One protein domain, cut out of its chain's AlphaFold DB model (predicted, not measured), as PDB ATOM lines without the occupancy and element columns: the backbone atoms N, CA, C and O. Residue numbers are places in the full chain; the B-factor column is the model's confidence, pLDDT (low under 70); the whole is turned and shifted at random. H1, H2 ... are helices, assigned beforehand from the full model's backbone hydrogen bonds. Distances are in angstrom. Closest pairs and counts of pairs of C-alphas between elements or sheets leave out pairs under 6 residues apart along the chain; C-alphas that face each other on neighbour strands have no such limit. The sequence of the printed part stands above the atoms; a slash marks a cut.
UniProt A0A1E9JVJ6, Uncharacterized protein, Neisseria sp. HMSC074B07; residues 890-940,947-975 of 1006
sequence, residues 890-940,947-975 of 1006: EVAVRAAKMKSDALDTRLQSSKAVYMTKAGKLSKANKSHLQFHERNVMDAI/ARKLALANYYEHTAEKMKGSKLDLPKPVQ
ATOM      1  N   GLU A 890      57.747  25.177 -52.628       63.03
ATOM      2  CA  GLU A 890      57.981  26.563 -52.205       63.03
ATOM      3  C   GLU A 890      57.111  27.597 -52.936       63.03
ATOM      4  O   GLU A 890      56.670  28.568 -52.323       63.03
ATOM      5  N   VAL A 891      56.856  27.417 -54.234       65.75
ATOM      6  CA  VAL A 891      56.017  28.322 -55.035       65.75
ATOM      7  C   VAL A 891      54.554  28.164 -54.635       65.75
ATOM      8  O   VAL A 891      53.881  29.170 -54.411       65.75
ATOM      9  N   ALA A 892      54.088  26.924 -54.451       63.41
ATOM     10  CA  ALA A 892      52.745  26.641 -53.950       63.41
ATOM     11  C   ALA A 892      52.527  27.235 -52.544       63.41
ATOM     12  O   ALA A 892      51.537  27.930 -52.318       63.41
ATOM     13  N   VAL A 893      53.480  27.050 -51.621       66.25
ATOM     14  CA  VAL A 893      53.426  27.608 -50.257       66.25
ATOM     15  C   VAL A 893      53.483  29.140 -50.263       66.25
ATOM     16  O   VAL A 893      52.714  29.778 -49.545       66.25
ATOM     17  N   ARG A 894      54.337  29.765 -51.090       72.88
ATOM     18  CA  ARG A 894      54.407  31.236 -51.203       72.88
ATOM     19  C   ARG A 894      53.126  31.828 -51.799       72.88
ATOM     20  O   ARG A 894      52.638  32.824 -51.270       72.88
ATOM     21  N   ALA A 895      52.554  31.209 -52.832       74.88
ATOM     22  CA  ALA A 895      51.287  31.642 -53.420       74.88
ATOM     23  C   ALA A 895      50.108  31.456 -52.448       74.88
ATOM     24  O   ALA A 895      49.309  32.376 -52.273       74.88
ATOM     25  N   ALA A 896      50.038  30.317 -51.748       74.12
ATOM     26  CA  ALA A 896      49.036  30.072 -50.710       74.12
ATOM     27  C   ALA A 896      49.135  31.096 -49.568       74.12
ATOM     28  O   ALA A 896      48.115  31.648 -49.159       74.12
ATOM     29  N   LYS A 897      50.353  31.424 -49.108       79.81
ATOM     30  CA  LYS A 897      50.560  32.477 -48.106       79.81
ATOM     31  C   LYS A 897      50.100  33.847 -48.618       79.81
ATOM     32  O   LYS A 897      49.267  34.470 -47.972       79.81
ATOM     33  N   MET A 898      50.550  34.285 -49.798       77.00
ATOM     34  CA  MET A 898      50.107  35.560 -50.390       77.00
ATOM     35  C   MET A 898      48.578  35.650 -50.520       77.00
ATOM     36  O   MET A 898      47.997  36.705 -50.263       77.00
ATOM     37  N   LYS A 899      47.913  34.539 -50.862       82.75
ATOM     38  CA  LYS A 899      46.451  34.452 -50.962       82.75
ATOM     39  C   LYS A 899      45.761  34.523 -49.594       82.75
ATOM     40  O   LYS A 899      44.793  35.265 -49.453       82.75
ATOM     41  N   SER A 900      46.284  33.818 -48.587       82.19
ATOM     42  CA  SER A 900      45.847  33.910 -47.184       82.19
ATOM     43  C   SER A 900      45.935  35.342 -46.657       82.19
ATOM     44  O   SER A 900      44.988  35.827 -46.029       82.19
ATOM     45  N   ASP A 901      47.064  36.000 -46.903       80.81
ATOM     46  CA  ASP A 901      47.403  37.287 -46.305       80.81
ATOM     47  C   ASP A 901      46.571  38.408 -46.959       80.81
ATOM     48  O   ASP A 901      45.910  39.175 -46.258       80.81
ATOM     49  N   ALA A 902      46.457  38.419 -48.294       80.56
ATOM     50  CA  ALA A 902      45.600  39.364 -49.019       80.56
ATOM     51  C   ALA A 902      44.098  39.193 -48.701       80.56
ATOM     52  O   ALA A 902      43.351  40.177 -48.659       80.56
ATOM     53  N   LEU A 903      43.637  37.962 -48.434       81.38
ATOM     54  CA  LEU A 903      42.273  37.717 -47.947       81.38
ATOM     55  C   LEU A 903      42.047  38.261 -46.533       81.38
ATOM     56  O   LEU A 903      40.930  38.689 -46.238       81.38
ATOM     57  N   ASP A 904      43.071  38.285 -45.676       81.75
ATOM     58  CA  ASP A 904      42.959  38.888 -44.348       81.75
ATOM     59  C   ASP A 904      42.942  40.422 -44.431       81.75
ATOM     60  O   ASP A 904      42.046  41.052 -43.872       81.75
ATOM     61  N   THR A 905      43.802  41.041 -45.250       81.75
ATOM     62  CA  THR A 905      43.748  42.493 -45.523       81.75
ATOM     63  C   THR A 905      42.383  42.925 -46.079       81.75
ATOM     64  O   THR A 905      41.817  43.940 -45.654       81.75
ATOM     65  N   ARG A 906      41.792  42.136 -46.990       84.88
ATOM     66  CA  ARG A 906      40.432  42.373 -47.505       84.88
ATOM     67  C   ARG A 906      39.362  42.187 -46.422       84.88
ATOM     68  O   ARG A 906      38.415  42.972 -46.352       84.88
ATOM     69  N   LEU A 907      39.509  41.201 -45.538       89.50
ATOM     70  CA  LEU A 907      38.611  40.988 -44.398       89.50
ATOM     71  C   LEU A 907      38.673  42.142 -43.380       89.50
ATOM     72  O   LEU A 907      37.632  42.603 -42.913       89.50
ATOM     73  N   GLN A 908      39.866  42.638 -43.050       82.62
ATOM     74  CA  GLN A 908      40.051  43.742 -42.107       82.62
ATOM     75  C   GLN A 908      39.482  45.060 -42.658       82.62
ATOM     76  O   GLN A 908      38.682  45.716 -41.987       82.62
ATOM     77  N   SER A 909      39.824  45.417 -43.901       80.00
ATOM     78  CA  SER A 909      39.347  46.649 -44.555       80.00
ATOM     79  C   SER A 909      37.825  46.660 -44.759       80.00
ATOM     80  O   SER A 909      37.160  47.631 -44.381       80.00
ATOM     81  N   SER A 910      37.236  45.566 -45.256       84.12
ATOM     82  CA  SER A 910      35.776  45.430 -45.384       84.12
ATOM     83  C   SER A 910      35.059  45.526 -44.032       84.12
ATOM     84  O   SER A 910      34.083  46.273 -43.907       84.12
ATOM     85  N   LYS A 911      35.572  44.858 -42.990       90.12
ATOM     86  CA  LYS A 911      35.040  44.933 -41.619       90.12
ATOM     87  C   LYS A 911      35.133  46.348 -41.031       90.12
ATOM     88  O   LYS A 911      34.194  46.780 -40.361       90.12
ATOM     89  N   ALA A 912      36.201  47.101 -41.298       84.38
ATOM     90  CA  ALA A 912      36.346  48.486 -40.837       84.38
ATOM     91  C   ALA A 912      35.316  49.431 -41.489       84.38
ATOM     92  O   ALA A 912      34.646  50.210 -40.797       84.38
ATOM     93  N   VAL A 913      35.114  49.316 -42.808       87.50
ATOM     94  CA  VAL A 913      34.079  50.068 -43.542       87.50
ATOM     95  C   VAL A 913      32.677  49.687 -43.052       87.50
ATOM     96  O   VAL A 913      31.839  50.566 -42.827       87.50
ATOM     97  N   TYR A 914      32.434  48.393 -42.832       92.69
ATOM     98  CA  TYR A 914      31.192  47.866 -42.272       92.69
ATOM     99  C   TYR A 914      30.892  48.455 -40.888       92.69
ATOM    100  O   TYR A 914      29.837  49.062 -40.712       92.69
ATOM    101  N   MET A 915      31.828  48.379 -39.934       88.19
ATOM    102  CA  MET A 915      31.658  48.937 -38.583       88.19
ATOM    103  C   MET A 915      31.391  50.450 -38.615       88.19
ATOM    104  O   MET A 915      30.485  50.941 -37.939       88.19
ATOM    105  N   THR A 916      32.110  51.185 -39.469       89.75
ATOM    106  CA  THR A 916      31.946  52.641 -39.642       89.75
ATOM    107  C   THR A 916      30.553  53.027 -40.154       89.75
ATOM    108  O   THR A 916      30.028  54.089 -39.798       89.75
ATOM    109  N   LYS A 917      29.922  52.180 -40.980       91.12
ATOM    110  CA  LYS A 917      28.537  52.375 -41.438       91.12
ATOM    111  C   LYS A 917      27.517  51.860 -40.416       91.12
ATOM    112  O   LYS A 917      26.565  52.577 -40.114       91.12
ATOM    113  N   ALA A 918      27.745  50.692 -39.818       88.81
ATOM    114  CA  ALA A 918      26.876  50.094 -38.805       88.81
ATOM    115  C   ALA A 918      26.717  51.009 -37.580       88.81
ATOM    116  O   ALA A 918      25.609  51.184 -37.071       88.81
ATOM    117  N   GLY A 919      27.790  51.694 -37.167       87.75
ATOM    118  CA  GLY A 919      27.761  52.713 -36.115       87.75
ATOM    119  C   GLY A 919      26.758  53.849 -36.373       87.75
ATOM    120  O   GLY A 919      26.150  54.345 -35.424       87.75
ATOM    121  N   LYS A 920      26.500  54.197 -37.642       89.81
ATOM    122  CA  LYS A 920      25.601  55.290 -38.067       89.81
ATOM    123  C   LYS A 920      24.126  54.868 -38.190       89.81
ATOM    124  O   LYS A 920      23.259  55.730 -38.329       89.81
ATOM    125  N   LEU A 921      23.817  53.570 -38.087       89.69
ATOM    126  CA  LEU A 921      22.447  53.045 -38.134       89.69
ATOM    127  C   LEU A 921      21.606  53.422 -36.900       89.69
ATOM    128  O   LEU A 921      22.113  53.557 -35.779       89.69
ATOM    129  N   SER A 922      20.287  53.524 -37.102       88.06
ATOM    130  CA  SER A 922      19.302  53.693 -36.022       88.06
ATOM    131  C   SER A 922      19.238  52.464 -35.100       88.06
ATOM    132  O   SER A 922      19.625  51.363 -35.496       88.06
ATOM    133  N   LYS A 923      18.704  52.616 -33.876       85.88
ATOM    134  CA  LYS A 923      18.585  51.507 -32.902       85.88
ATOM    135  C   LYS A 923      17.826  50.298 -33.476       85.88
ATOM    136  O   LYS A 923      18.287  49.173 -33.326       85.88
ATOM    137  N   ALA A 924      16.723  50.534 -34.192       83.62
ATOM    138  CA  ALA A 924      15.948  49.475 -34.843       83.62
ATOM    139  C   ALA A 924      16.732  48.775 -35.970       83.62
ATOM    140  O   ALA A 924      16.750  47.548 -36.043       83.62
ATOM    141  N   ASN A 925      17.440  49.543 -36.806       86.81
ATOM    142  CA  ASN A 925      18.229  48.985 -37.907       86.81
ATOM    143  C   ASN A 925      19.467  48.225 -37.400       86.81
ATOM    144  O   ASN A 925      19.855  47.237 -38.013       86.81
ATOM    145  N   LYS A 926      20.040  48.608 -36.250       87.50
ATOM    146  CA  LYS A 926      21.088  47.829 -35.566       87.50
ATOM    147  C   LYS A 926      20.573  46.462 -35.100       87.50
ATOM    148  O   LYS A 926      21.251  45.468 -35.324       87.50
ATOM    149  N   SER A 927      19.363  46.377 -34.544       84.00
ATOM    150  CA  SER A 927      18.767  45.083 -34.170       84.00
ATOM    151  C   SER A 927      18.395  44.210 -35.380       84.00
ATOM    152  O   SER A 927      18.560  42.993 -35.327       84.00
ATOM    153  N   HIS A 928      17.949  44.808 -36.493       85.06
ATOM    154  CA  HIS A 928      17.733  44.085 -37.760       85.06
ATOM    155  C   HIS A 928      19.057  43.558 -38.336       85.06
ATOM    156  O   HIS A 928      19.128  42.395 -38.734       85.06
ATOM    157  N   LEU A 929      20.125  44.364 -38.296       88.88
ATOM    158  CA  LEU A 929      21.470  43.942 -38.688       88.88
ATOM    159  C   LEU A 929      21.960  42.755 -37.845       88.88
ATOM    160  O   LEU A 929      22.328  41.734 -38.412       88.88
ATOM    161  N   GLN A 930      21.859  42.838 -36.514       86.12
ATOM    162  CA  GLN A 930      22.272  41.776 -35.580       86.12
ATOM    163  C   GLN A 930      21.553  40.436 -35.808       86.12
ATOM    164  O   GLN A 930      22.144  39.370 -35.623       86.12
ATOM    165  N   PHE A 931      20.283  40.463 -36.227       84.38
ATOM    166  CA  PHE A 931      19.564  39.250 -36.624       84.38
ATOM    167  C   PHE A 931      20.167  38.627 -37.894       84.38
ATOM    168  O   PHE A 931      20.371  37.414 -37.960       84.38
ATOM    169  N   HIS A 932      20.494  39.453 -38.892       84.38
ATOM    170  CA  HIS A 932      21.104  38.989 -40.137       84.38
ATOM    171  C   HIS A 932      22.558  38.520 -39.938       84.38
ATOM    172  O   HIS A 932      22.956  37.521 -40.536       84.38
ATOM    173  N   GLU A 933      23.335  39.192 -39.081       87.88
ATOM    174  CA  GLU A 933      24.674  38.755 -38.659       87.88
ATOM    175  C   GLU A 933      24.616  37.347 -38.063       87.88
ATOM    176  O   GLU A 933      25.341  36.462 -38.513       87.88
ATOM    177  N   ARG A 934      23.713  37.106 -37.099       84.94
ATOM    178  CA  ARG A 934      23.583  35.804 -36.426       84.94
ATOM    179  C   ARG A 934      23.315  34.666 -37.412       84.94
ATOM    180  O   ARG A 934      24.014  33.659 -37.372       84.94
ATOM    181  N   ASN A 935      22.363  34.847 -38.326       81.75
ATOM    182  CA  ASN A 935      22.005  33.809 -39.296       81.75
ATOM    183  C   ASN A 935      23.154  33.501 -40.273       81.75
ATOM    184  O   ASN A 935      23.372  32.340 -40.614       81.75
ATOM    185  N   VAL A 936      23.916  34.517 -40.699       83.38
ATOM    186  CA  VAL A 936      25.095  34.316 -41.562       83.38
ATOM    187  C   VAL A 936      26.224  33.624 -40.798       83.38
ATOM    188  O   VAL A 936      26.800  32.669 -41.315       83.38
ATOM    189  N   MET A 937      26.507  34.044 -39.562       86.19
ATOM    190  CA  MET A 937      27.529  33.429 -38.702       86.19
ATOM    191  C   MET A 937      27.217  31.959 -38.384       86.19
ATOM    192  O   MET A 937      28.134  31.140 -38.309       86.19
ATOM    193  N   ASP A 938      25.934  31.614 -38.260       79.69
ATOM    194  CA  ASP A 938      25.475  30.239 -38.073       79.69
ATOM    195  C   ASP A 938      25.569  29.407 -39.359       79.69
ATOM    196  O   ASP A 938      26.026  28.264 -39.305       79.69
ATOM    197  N   ALA A 939      25.245  29.982 -40.523       78.19
ATOM    198  CA  ALA A 939      25.416  29.315 -41.815       78.19
ATOM    199  C   ALA A 939      26.894  29.005 -42.129       78.19
ATOM    200  O   ALA A 939      27.213  27.907 -42.584       78.19
ATOM    201  N   ILE A 940      27.819  29.927 -41.833       83.88
ATOM    202  CA  ILE A 940      29.264  29.721 -42.051       83.88
ATOM    203  C   ILE A 940      29.971  29.033 -40.873       83.88
ATOM    204  O   ILE A 940      31.195  28.890 -40.896       83.88
ATOM    205  N   ALA A 947      38.484  30.029 -46.970       79.44
ATOM    206  CA  ALA A 947      37.071  30.002 -47.353       79.44
ATOM    207  C   ALA A 947      36.186  30.762 -46.342       79.44
ATOM    208  O   ALA A 947      35.236  31.442 -46.733       79.44
ATOM    209  N   ARG A 948      36.526  30.712 -45.044       88.56
ATOM    210  CA  ARG A 948      35.841  31.484 -43.995       88.56
ATOM    211  C   ARG A 948      36.192  32.971 -44.075       88.56
ATOM    212  O   ARG A 948      35.290  33.794 -43.938       88.56
ATOM    213  N   LYS A 949      37.465  33.319 -44.328       87.62
ATOM    214  CA  LYS A 949      37.896  34.719 -44.529       87.62
ATOM    215  C   LYS A 949      37.143  35.360 -45.696       87.62
ATOM    216  O   LYS A 949      36.545  36.418 -45.530       87.62
ATOM    217  N   LEU A 950      37.110  34.683 -46.848       85.12
ATOM    218  CA  LEU A 950      36.432  35.144 -48.059       85.12
ATOM    219  C   LEU A 950      34.918  35.303 -47.853       85.12
ATOM    220  O   LEU A 950      34.355  36.323 -48.246       85.12
ATOM    221  N   ALA A 951      34.262  34.339 -47.197       84.19
ATOM    222  CA  ALA A 951      32.835  34.432 -46.881       84.19
ATOM    223  C   ALA A 951      32.516  35.629 -45.964       84.19
ATOM    224  O   ALA A 951      31.540  36.343 -46.202       84.19
ATOM    225  N   LEU A 952      33.355  35.886 -44.955       88.12
ATOM    226  CA  LEU A 952      33.219  37.040 -44.062       88.12
ATOM    227  C   LEU A 952      33.489  38.374 -44.776       88.12
ATOM    228  O   LEU A 952      32.729  39.319 -44.581       88.12
ATOM    229  N   ALA A 953      34.522  38.454 -45.621       87.75
ATOM    230  CA  ALA A 953      34.840  39.660 -46.386       87.75
ATOM    231  C   ALA A 953      33.698  40.026 -47.350       87.75
ATOM    232  O   ALA A 953      33.166  41.134 -47.284       87.75
ATOM    233  N   ASN A 954      33.234  39.061 -48.155       88.06
ATOM    234  CA  ASN A 954      32.083  39.236 -49.047       88.06
ATOM    235  C   ASN A 954      30.816  39.661 -48.271       88.06
ATOM    236  O   ASN A 954      30.055  40.505 -48.746       88.06
ATOM    237  N   TYR A 955      30.590  39.104 -47.072       92.44
ATOM    238  CA  TYR A 955      29.472  39.502 -46.211       92.44
ATOM    239  C   TYR A 955      29.584  40.961 -45.748       92.44
ATOM    240  O   TYR A 955      28.609  41.710 -45.874       92.44
ATOM    241  N   TYR A 956      30.742  41.378 -45.228       92.00
ATOM    242  CA  TYR A 956      30.938  42.744 -44.743       92.00
ATOM    243  C   TYR A 956      30.863  43.773 -45.876       92.00
ATOM    244  O   TYR A 956      30.220  44.803 -45.690       92.00
ATOM    245  N   GLU A 957      31.434  43.488 -47.051       88.69
ATOM    246  CA  GLU A 957      31.348  44.352 -48.239       88.69
ATOM    247  C   GLU A 957      29.896  44.561 -48.682       88.69
ATOM    248  O   GLU A 957      29.381  45.679 -48.594       88.69
ATOM    249  N   HIS A 958      29.197  43.488 -49.071       89.31
ATOM    250  CA  HIS A 958      27.818  43.579 -49.562       89.31
ATOM    251  C   HIS A 958      26.882  44.202 -48.515       89.31
ATOM    252  O   HIS A 958      26.059  45.063 -48.829       89.31
ATOM    253  N   THR A 959      27.024  43.837 -47.239       89.50
ATOM    254  CA  THR A 959      26.163  44.396 -46.185       89.50
ATOM    255  C   THR A 959      26.489  45.868 -45.906       89.50
ATOM    256  O   THR A 959      25.581  46.648 -45.617       89.50
ATOM    257  N   ALA A 960      27.743  46.300 -46.074       89.81
ATOM    258  CA  ALA A 960      28.122  47.709 -46.017       89.81
ATOM    259  C   ALA A 960      27.564  48.523 -47.204       89.81
ATOM    260  O   ALA A 960      27.278  49.711 -47.039       89.81
ATOM    261  N   GLU A 961      27.377  47.947 -48.392       90.69
ATOM    262  CA  GLU A 961      26.692  48.619 -49.516       90.69
ATOM    263  C   GLU A 961      25.208  48.883 -49.223       90.69
ATOM    264  O   GLU A 961      24.668  49.931 -49.594       90.69
ATOM    265  N   LYS A 962      24.561  47.967 -48.489       89.69
ATOM    266  CA  LYS A 962      23.169  48.102 -48.027       89.69
ATOM    267  C   LYS A 962      22.982  49.109 -46.884       89.69
ATOM    268  O   LYS A 962      21.846  49.390 -46.506       89.69
ATOM    269  N   MET A 963      24.050  49.695 -46.339       91.38
ATOM    270  CA  MET A 963      23.966  50.738 -45.308       91.38
ATOM    271  C   MET A 963      24.122  52.139 -45.906       91.38
ATOM    272  O   MET A 963      25.170  52.486 -46.455       91.38
ATOM    273  N   LYS A 964      23.095  52.982 -45.742       88.56
ATOM    274  CA  LYS A 964      23.071  54.369 -46.240       88.56
ATOM    275  C   LYS A 964      22.640  55.322 -45.124       88.56
ATOM    276  O   LYS A 964      21.452  55.525 -44.867       88.56
ATOM    277  N   GLY A 965      23.629  55.901 -44.440       86.25
ATOM    278  CA  GLY A 965      23.415  56.757 -43.271       86.25
ATOM    279  C   GLY A 965      22.768  55.975 -42.127       86.25
ATOM    280  O   GLY A 965      23.334  55.000 -41.647       86.25
ATOM    281  N   SER A 966      21.566  56.383 -41.719       84.38
ATOM    282  CA  SER A 966      20.778  55.692 -40.692       84.38
ATOM    283  C   SER A 966      19.945  54.511 -41.216       84.38
ATOM    284  O   SER A 966      19.380  53.770 -40.402       84.38
ATOM    285  N   LYS A 967      19.850  54.326 -42.544       84.88
ATOM    286  CA  LYS A 967      19.021  53.311 -43.218       84.88
ATOM    287  C   LYS A 967      19.807  52.035 -43.541       84.88
ATOM    288  O   LYS A 967      20.972  52.105 -43.932       84.88
ATOM    289  N   LEU A 968      19.125  50.894 -43.436       90.88
ATOM    290  CA  LEU A 968      19.608  49.558 -43.787       90.88
ATOM    291  C   LEU A 968      18.666  48.935 -44.828       90.88
ATOM    292  O   LEU A 968      17.458  48.896 -44.608       90.88
ATOM    293  N   ASP A 969      19.223  48.472 -45.943       87.94
ATOM    294  CA  ASP A 969      18.515  47.909 -47.100       87.94
ATOM    295  C   ASP A 969      18.719  46.383 -47.182       87.94
ATOM    296  O   ASP A 969      19.348  45.851 -48.096       87.94
ATOM    297  N   LEU A 970      18.248  45.677 -46.151       83.44
ATOM    298  CA  LEU A 970      18.253  44.212 -46.074       83.44
ATOM    299  C   LEU A 970      16.818  43.669 -46.064       83.44
ATOM    300  O   LEU A 970      15.917  44.349 -45.557       83.44
ATOM    301  N   PRO A 971      16.584  42.432 -46.547       79.25
ATOM    302  CA  PRO A 971      15.291  41.776 -46.391       79.25
ATOM    303  C   PRO A 971      14.894  41.734 -44.911       79.25
ATOM    304  O   PRO A 971      15.694  41.394 -44.032       79.25
ATOM    305  N   LYS A 972      13.649  42.119 -44.620       69.62
ATOM    306  CA  LYS A 972      13.098  42.045 -43.262       69.62
ATOM    307  C   LYS A 972      12.914  40.576 -42.863       69.62
ATOM    308  O   LYS A 972      12.523  39.778 -43.716       69.62
ATOM    309  N   PRO A 973      13.161  40.205 -41.594       57.25
ATOM    310  CA  PRO A 973      12.869  38.858 -41.122       57.25
ATOM    311  C   PRO A 973      11.382  38.548 -41.303       57.25
ATOM    312  O   PRO A 973      10.527  39.326 -40.874       57.25
ATOM    313  N   VAL A 974      11.076  37.407 -41.922       52.72
ATOM    314  CA  VAL A 974       9.703  36.898 -42.005       52.72
ATOM    315  C   VAL A 974       9.258  36.534 -40.592       52.72
ATOM    316  O   VAL A 974       9.799  35.615 -39.978       52.72
ATOM    317  N   GLN A 975       8.287  37.275 -40.060       43.91
ATOM    318  CA  GLN A 975       7.683  36.965 -38.771       43.91
ATOM    319  C   GLN A 975       6.769  35.747 -38.922       43.91
ATOM    320  O   GLN A 975       5.609  35.876 -39.305       43.91
TER     321      GLN A 975
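Overview. This is residues 890 to 940 and 947 to 975 of the 1006 residues of an uncharacterized protein of Neisseria sp. HMSC074B07 (UniProt A0A1E9JVJ6). The long helix H1 and the shorter H2 make a narrow V, closed where residues 919 to 922 turn the chain back, and H3 packs on H1 at the gap between the two arms. Residues 890 to 899, the first part of H1, stick out beyond the rest, and the tail of residues 962 to 975 follows H3 and folds back near the closed end of the V, between its short paired stretches, residues 963 to 964 and 967 to 968. The printed part has 80 residues with three named helices, in the order H1, H2, H3, and no named strand; its class is all helix. The whole is loose, with a radius of gyration of the C-alphas of 15.1 A, and spans 52 by 25 by 13 A.

Along the chain. H1 holds residues 890 to 918 and is the longest helix, 41.2 A from first to last C-alpha; it begins with C-alpha 890 at (57.981, 26.563, -52.205). After residues 919 to 922, H2 holds residues 923 to 939, with a length of 24.9 A, and its C-alpha 923 is at (18.585, 51.507, -32.902). H3 holds residues 947 to 961, with a length of 21.4 A, and ends with C-alpha 961 at (26.692, 48.619, -49.516). Residues 962 to 975 hold no named element; within them residues 963 to 964 pair with residues 967 to 968, antiparallel.

Arrangement. H1 and H3 touch, with 25 pairs of C-alphas within 8 A. Their closest C-alphas, those of Leu 907 and Ala 953, are 4.5 A apart. The two run the same way at a shallow tilt of 30 degrees. H1 and H2 are close but not clearly touching, with 1 pair of C-alphas within 8 A, those of Ala 918 and Lys 926 at 7.0 A. They run opposite ways at a shallow tilt of 24 degrees, and their centres are 22.9 A apart. H2 and H3 are near each other, with 11 pairs of C-alphas within 10 A, the closest at 8.2 A. In H1, H2 and H3 every O i to N i+4 pair is within hydrogen-bond range.

Size, cuts and confidence. The outline is a rod, and the C-alphas farthest apart, those of Glu 890 and Gln 975, are 53.1 A apart. Without residues 890 to 899, which stand free, the body of 70 residues spans 37 by 25 by 14 A. The link H1 to H2 is tight. The link H2 to H3 runs across the cut, where residues 941 to 946 are not printed and C-alphas 940 and 947 are 9.4 A apart. The mean pLDDT of the printed part is 82.9, and the model's confidence is low, under 70, at residues 890 to 893 and 972 to 975.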